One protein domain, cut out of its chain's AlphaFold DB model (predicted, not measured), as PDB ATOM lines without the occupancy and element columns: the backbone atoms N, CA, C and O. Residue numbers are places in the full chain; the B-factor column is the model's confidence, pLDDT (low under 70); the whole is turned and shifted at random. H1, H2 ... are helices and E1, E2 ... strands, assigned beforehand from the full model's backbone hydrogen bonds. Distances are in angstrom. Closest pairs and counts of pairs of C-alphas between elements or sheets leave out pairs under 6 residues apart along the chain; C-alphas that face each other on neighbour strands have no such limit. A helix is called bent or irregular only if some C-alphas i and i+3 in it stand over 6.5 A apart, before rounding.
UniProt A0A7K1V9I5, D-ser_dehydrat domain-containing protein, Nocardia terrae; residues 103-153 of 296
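Overview. This is residues 103 to 153 of the 296 residues of the protein "D-ser_dehydrat domain-containing protein" of Nocardia terrae (UniProt A0A7K1V9I5). Two parallel strands, E1 and E2, make a narrow ribbon; H2 runs back alongside it, and short H1 packs at the end where the strands begin. The 51 printed residues hold, in order, H1, E1, H2, E2, a mixed class. The whole is compact, with a radius of gyration of the C-alphas of 11.1 A, and only just a rod, spanning 32 by 16 by 15 A.

Along the chain. Find C-alpha 103 at (33.255, 11.091, -27.628); H1 runs from there to 109. E1, residues 115 to 120, covers 16.7 A. H2, residues 125 to 135, covers 15.5 A and is irregular: C-alphas 131 and 134 are 7.2 A apart. E2, residues 146 to 151, covers 16.0 A and ends at (31.957, -5.876, -36.228).

Arrangement. Look first at E1 and E2, parallel at 20 degrees, with N 117 and O 147 2.9 A apart, within hydrogen-bond range. E1, H2 and E2 form a strand-helix-strand unit, two parallel neighbour strands with a helix between, its crossover right-handed. The closest C-alphas of H2 and E2 are Leu 135 and Thr 146, 6.7 A. H1 is close to H2 but not clearly touching, about perpendicular at 81 degrees; their closest C-alphas, Ala 103 and Leu 135, are 5.4 A apart. Every O i to N i+4 pair is within hydrogen-bond range in H1, and 5 of 7 in H2.

Size, cuts and confidence. The farthest C-alphas, Gly 111 and Ala 123, are 32.1 A apart. The printed part has no cut and no long link. Confidence is low, under 70, at residues 103 to 110.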
ATOM      1  N   ALA A 103      31.790  11.247 -27.626       57.41
ATOM      2  CA  ALA A 103      33.255  11.091 -27.628       57.41
ATOM      3  C   ALA A 103      33.877  11.536 -26.289       57.41
ATOM      4  O   ALA A 103      34.797  10.913 -25.763       57.41
ATOM      5  N   SER A 104      33.296  12.570 -25.674       58.44
ATOM      6  CA  SER A 104      33.619  13.038 -24.323       58.44
ATOM      7  C   SER A 104      33.371  11.978 -23.241       58.44
ATOM      8  O   SER A 104      34.122  11.906 -22.270       58.44
ATOM      9  N   ASP A 105      32.326  11.163 -23.398       64.56
ATOM     10  CA  ASP A 105      31.932  10.127 -22.438       64.56
ATOM     11  C   ASP A 105      32.784   8.867 -22.611       64.56
ATOM     12  O   ASP A 105      33.269   8.319 -21.621       64.56
ATOM     13  N   ALA A 106      33.071   8.477 -23.859       60.88
ATOM     14  CA  ALA A 106      34.043   7.430 -24.177       60.88
ATOM     15  C   ALA A 106      35.441   7.792 -23.648       60.88
ATOM     16  O   ALA A 106      36.106   6.983 -23.001       60.88
ATOM     17  N   GLY A 107      35.855   9.049 -23.838       59.56
ATOM     18  CA  GLY A 107      37.114   9.569 -23.325       59.56
ATOM     19  C   GLY A 107      37.194   9.583 -21.799       59.56
ATOM     20  O   GLY A 107      38.239   9.267 -21.237       59.56
ATOM     21  N   ARG A 108      36.093   9.895 -21.101       63.97
ATOM     22  CA  ARG A 108      36.021   9.791 -19.632       63.97
ATOM     23  C   ARG A 108      36.112   8.345 -19.156       63.97
ATOM     24  O   ARG A 108      36.829   8.093 -18.191       63.97
ATOM     25  N   ALA A 109      35.433   7.419 -19.831       65.88
ATOM     26  CA  ALA A 109      35.507   5.994 -19.521       65.88
ATOM     27  C   ALA A 109      36.930   5.438 -19.698       65.88
ATOM     28  O   ALA A 109      37.377   4.638 -18.884       65.88
ATOM     29  N   CYS A 110      37.670   5.933 -20.695       67.00
ATOM     30  CA  CYS A 110      39.052   5.529 -20.975       67.00
ATOM     31  C   CYS A 110      40.108   6.409 -20.274       67.00
ATOM     32  O   CYS A 110      41.283   6.387 -20.639       67.00
ATOM     33  N   GLY A 111      39.723   7.246 -19.301       72.12
ATOM     34  CA  GLY A 111      40.666   8.079 -18.542       72.12
ATOM     35  C   GLY A 111      41.481   9.070 -19.389       72.12
ATOM     36  O   GLY A 111      42.628   9.364 -19.061       72.12
ATOM     37  N   GLY A 112      40.918   9.566 -20.495       71.19
ATOM     38  CA  GLY A 112      41.574  10.483 -21.433       71.19
ATOM     39  C   GLY A 112      42.511   9.808 -22.443       71.19
ATOM     40  O   GLY A 112      43.164  10.503 -23.220       71.19
ATOM     41  N   ARG A 113      42.598   8.473 -22.433       79.06
ATOM     42  CA  ARG A 113      43.393   7.676 -23.380       79.06
ATOM     43  C   ARG A 113      42.571   7.349 -24.616       79.06
ATOM     44  O   ARG A 113      41.348   7.350 -24.545       79.06
ATOM     45  N   ALA A 114      43.257   7.037 -25.716       86.25
ATOM     46  CA  ALA A 114      42.614   6.664 -26.969       86.25
ATOM     47  C   ALA A 114      41.522   5.603 -26.745       86.25
ATOM     48  O   ALA A 114      41.774   4.582 -26.105       86.25
ATOM     49  N   ALA A 115      40.327   5.872 -27.261       87.69
ATOM     50  CA  ALA A 115      39.139   5.061 -27.065       87.69
ATOM     51  C   ALA A 115      38.817   4.253 -28.325       87.69
ATOM     52  O   ALA A 115      38.985   4.724 -29.452       87.69
ATOM     53  N   ILE A 116      38.296   3.043 -28.127       88.88
ATOM     54  CA  ILE A 116      37.649   2.269 -29.185       88.88
ATOM     55  C   ILE A 116      36.170   2.179 -28.839       88.88
ATOM     56  O   ILE A 116      35.800   1.620 -27.806       88.88
ATOM     57  N   VAL A 117      35.331   2.719 -29.718       89.44
ATOM     58  CA  VAL A 117      33.882   2.531 -29.686       89.44
ATOM     59  C   VAL A 117      33.553   1.462 -30.707       89.44
ATOM     60  O   VAL A 117      33.873   1.600 -31.886       89.44
ATOM     61  N   THR A 118      32.927   0.376 -30.277       88.50
ATOM     62  CA  THR A 118      32.658  -0.731 -31.185       88.50
ATOM     63  C   THR A 118      31.244  -1.257 -31.046       88.50
ATOM     64  O   THR A 118      30.710  -1.386 -29.948       88.50
ATOM     65  N   ALA A 119      30.639  -1.584 -32.182       89.56
ATOM     66  CA  ALA A 119      29.287  -2.107 -32.257       89.56
ATOM     67  C   ALA A 119      29.229  -3.276 -33.240       89.56
ATOM     68  O   ALA A 119      30.003  -3.354 -34.203       89.56
ATOM     69  N   GLY A 120      28.284  -4.185 -33.004       85.00
ATOM     70  CA  GLY A 120      27.843  -5.100 -34.052       85.00
ATOM     71  C   GLY A 120      27.230  -4.325 -35.223       85.00
ATOM     72  O   GLY A 120      27.027  -3.117 -35.153       85.00
ATOM     73  N   GLY A 121      26.921  -5.010 -36.318       81.19
ATOM     74  CA  GLY A 121      26.350  -4.332 -37.487       81.19
ATOM     75  C   GLY A 121      26.066  -5.248 -38.657       81.19
ATOM     76  O   GLY A 121      26.236  -4.855 -39.804       81.19
ATOM     77  N   SER A 122      25.711  -6.503 -38.386       78.00
ATOM     78  CA  SER A 122      25.410  -7.470 -39.447       78.00
ATOM     79  C   SER A 122      24.064  -7.175 -40.112       78.00
ATOM     80  O   SER A 122      23.956  -7.264 -41.327       78.00
ATOM     81  N   ALA A 123      23.047  -6.820 -39.316       79.50
ATOM     82  CA  ALA A 123      21.681  -6.601 -39.798       79.50
ATOM     83  C   ALA A 123      21.419  -5.158 -40.255       79.50
ATOM     84  O   ALA A 123      20.777  -4.961 -41.281       79.50
ATOM     85  N   TYR A 124      21.930  -4.168 -39.514       84.00
ATOM     86  CA  TYR A 124      21.675  -2.737 -39.749       84.00
ATOM     87  C   TYR A 124      22.972  -1.912 -39.677       84.00
ATOM     88  O   TYR A 124      23.139  -1.092 -38.771       84.00
ATOM     89  N   PRO A 125      23.951  -2.172 -40.566       85.44
ATOM     90  CA  PRO A 125      25.212  -1.428 -40.573       85.44
ATOM     91  C   PRO A 125      25.007   0.076 -40.811       85.44
ATOM     92  O   PRO A 125      25.753   0.888 -40.277       85.44
ATOM     93  N   ASP A 126      23.983   0.442 -41.578       85.88
ATOM     94  CA  ASP A 126      23.585   1.817 -41.879       85.88
ATOM     95  C   ASP A 126      23.210   2.609 -40.621       85.88
ATOM     96  O   ASP A 126      23.773   3.676 -40.389       85.88
ATOM     97  N   LEU A 127      22.340   2.061 -39.769       86.88
ATOM     98  CA  LEU A 127      21.911   2.708 -38.526       86.88
ATOM     99  C   LEU A 127      23.069   2.854 -37.534       86.88
ATOM    100  O   LEU A 127      23.167   3.847 -36.812       86.88
ATOM    101  N   VAL A 128      23.973   1.872 -37.501       88.31
ATOM    102  CA  VAL A 128      25.165   1.932 -36.646       88.31
ATOM    103  C   VAL A 128      26.098   3.049 -37.110       88.31
ATOM    104  O   VAL A 128      26.572   3.834 -36.289       88.31
ATOM    105  N   VAL A 129      26.326   3.161 -38.421       88.75
ATOM    106  CA  VAL A 129      27.131   4.240 -39.006       88.75
ATOM    107  C   VAL A 129      26.469   5.596 -38.775       88.75
ATOM    108  O   VAL A 129      27.143   6.505 -38.297       88.75
ATOM    109  N   GLU A 130      25.164   5.729 -39.027       89.31
ATOM    110  CA  GLU A 130      24.401   6.958 -38.761       89.31
ATOM    111  C   GLU A 130      24.608   7.434 -37.318       89.31
ATOM    112  O   GLU A 130      24.821   8.622 -37.068       89.31
ATOM    113  N   ARG A 131      24.601   6.497 -36.362       89.62
ATOM    114  CA  ARG A 131      24.666   6.836 -34.944       89.62
ATOM    115  C   ARG A 131      26.071   7.104 -34.420       89.62
ATOM    116  O   ARG A 131      26.218   7.955 -33.539       89.62
ATOM    117  N   LEU A 132      27.069   6.361 -34.900       89.56
ATOM    118  CA  LEU A 132      28.404   6.314 -34.297       89.56
ATOM    119  C   LEU A 132      29.490   6.994 -35.134       89.56
ATOM    120  O   LEU A 132      30.516   7.357 -34.570       89.56
ATOM    121  N   ALA A 133      29.296   7.217 -36.440       89.31
ATOM    122  CA  ALA A 133      30.351   7.773 -37.298       89.31
ATOM    123  C   ALA A 133      30.839   9.154 -36.839       89.31
ATOM    124  O   ALA A 133      32.023   9.456 -36.956       89.31
ATOM    125  N   GLY A 134      29.958   9.970 -36.250       90.12
ATOM    126  CA  GLY A 134      30.324  11.276 -35.691       90.12
ATOM    127  C   GLY A 134      31.257  11.218 -34.474       90.12
ATOM    128  O   GLY A 134      31.748  12.256 -34.046       90.12
ATOM    129  N   LEU A 135      31.494  10.030 -33.906       88.62
ATOM    130  CA  LEU A 135      32.434   9.811 -32.803       88.62
ATOM    131  C   LEU A 135      33.850   9.485 -33.289       88.62
ATOM    132  O   LEU A 135      34.770   9.480 -32.477       88.62
ATOM    133  N   ALA A 136      34.028   9.175 -34.577       90.69
ATOM    134  CA  ALA A 136      35.330   8.837 -35.126       90.69
ATOM    135  C   ALA A 136      36.225  10.086 -35.174       90.69
ATOM    136  O   ALA A 136      35.949  11.045 -35.891       90.69
ATOM    137  N   ASP A 137      37.309  10.052 -34.409       90.75
ATOM    138  CA  ASP A 137      38.323  11.100 -34.326       90.75
ATOM    139  C   ASP A 137      39.677  10.453 -34.019       90.75
ATOM    140  O   ASP A 137      40.235  10.602 -32.936       90.75
ATOM    141  N   GLU A 138      40.210   9.674 -34.961       89.31
ATOM    142  CA  GLU A 138      41.461   8.926 -34.761       89.31
ATOM    143  C   GLU A 138      42.662   9.833 -34.431       89.31
ATOM    144  O   GLU A 138      43.627   9.392 -33.810       89.31
ATOM    145  N   GLY A 139      42.598  11.112 -34.823       87.81
ATOM    146  CA  GLY A 139      43.632  12.113 -34.560       87.81
ATOM    147  C   GLY A 139      43.477  12.874 -33.239       87.81
ATOM    148  O   GLY A 139      44.400  13.595 -32.862       87.81
ATOM    149  N   GLY A 140      42.345  12.740 -32.540       87.56
ATOM    150  CA  GLY A 140      42.048  13.487 -31.313       87.56
ATOM    151  C   GLY A 140      41.871  14.995 -31.525       87.56
ATOM    152  O   GLY A 140      42.141  15.782 -30.617       87.56
ATOM    153  N   ALA A 141      41.449  15.427 -32.717       85.44
ATOM    154  CA  ALA A 141      41.247  16.840 -33.040       85.44
ATOM    155  C   ALA A 141      40.147  17.499 -32.185       85.44
ATOM    156  O   ALA A 141      40.144  18.717 -31.987       85.44
ATOM    157  N   HIS A 142      39.218  16.697 -31.671       80.12
ATOM    158  CA  HIS A 142      38.045  17.117 -30.915       80.12
ATOM    159  C   HIS A 142      38.048  16.589 -29.473       80.12
ATOM    160  O   HIS A 142      37.059  16.745 -28.756       80.12
ATOM    161  N   GLY A 143      39.167  16.014 -29.021       81.94
ATOM    162  CA  GLY A 143      39.346  15.556 -27.650       81.94
ATOM    163  C   GLY A 143      40.185  14.291 -27.568       81.94
ATOM    164  O   GLY A 143      41.376  14.294 -27.868       81.94
ATOM    165  N   VAL A 144      39.572  13.214 -27.087       83.75
ATOM    166  CA  VAL A 144      40.246  11.925 -26.954       83.75
ATOM    167  C   VAL A 144      40.273  11.230 -28.318       83.75
ATOM    168  O   VAL A 144      39.202  11.073 -28.909       83.75
ATOM    169  N   PRO A 145      41.447  10.775 -28.805       90.19
ATOM    170  CA  PRO A 145      41.523   9.993 -30.033       90.19
ATOM    171  C   PRO A 145      40.559   8.807 -29.980       90.19
ATOM    172  O   PRO A 145      40.640   8.003 -29.055       90.19
ATOM    173  N   THR A 146      39.629   8.708 -30.925       89.12
ATOM    174  CA  THR A 146      38.542   7.723 -30.877       89.12
ATOM    175  C   THR A 146      38.418   6.989 -32.205       89.12
ATOM    176  O   THR A 146      38.155   7.602 -33.237       89.12
ATOM    177  N   ALA A 147      38.573   5.667 -32.175       92.19
ATOM    178  CA  ALA A 147      38.312   4.795 -33.317       92.19
ATOM    179  C   ALA A 147      36.915   4.173 -33.197       92.19
ATOM    180  O   ALA A 147      36.552   3.651 -32.141       92.19
ATOM    181  N   VAL A 148      36.146   4.194 -34.286       91.25
ATOM    182  CA  VAL A 148      34.840   3.528 -34.366       91.25
ATOM    183  C   VAL A 148      34.986   2.256 -35.193       91.25
ATOM    184  O   VAL A 148      35.337   2.314 -36.367       91.25
ATOM    185  N   VAL A 149      34.717   1.099 -34.583       91.38
ATOM    186  CA  VAL A 149      34.923  -0.217 -35.206       91.38
ATOM    187  C   VAL A 149      33.603  -0.971 -35.335       91.38
ATOM    188  O   VAL A 149      32.991  -1.352 -34.333       91.38
ATOM    189  N   LEU A 150      33.199  -1.248 -36.575       90.19
ATOM    190  CA  LEU A 150      32.034  -2.072 -36.894       90.19
ATOM    191  C   LEU A 150      32.421  -3.553 -36.990       90.19
ATOM    192  O   LEU A 150      33.301  -3.918 -37.767       90.19
ATOM    193  N   ARG A 151      31.730  -4.419 -36.242       89.69
ATOM    194  CA  ARG A 151      31.957  -5.876 -36.228       89.69
ATOM    195  C   ARG A 151      30.836  -6.612 -36.965       89.69
ATOM    196  O   ARG A 151      30.066  -7.361 -36.363       89.69
ATOM    197  N   SER A 152      30.686  -6.339 -38.259       84.81
ATOM    198  CA  SER A 152      29.703  -7.032 -39.101       84.81
ATOM    199  C   SER A 152      30.089  -8.503 -39.295       84.81
ATOM    200  O   SER A 152      31.248  -8.827 -39.523       84.81
ATOM    201  N   GLY A 153      29.098  -9.388 -39.184       84.25
ATOM    202  CA  GLY A 153      29.248 -10.840 -39.258       84.25
ATOM    203  C   GLY A 153      29.152 -11.373 -40.683       84.25
ATOM    204  O   GLY A 153      30.112 -11.309 -41.435       84.25
TER     205      GLY A 153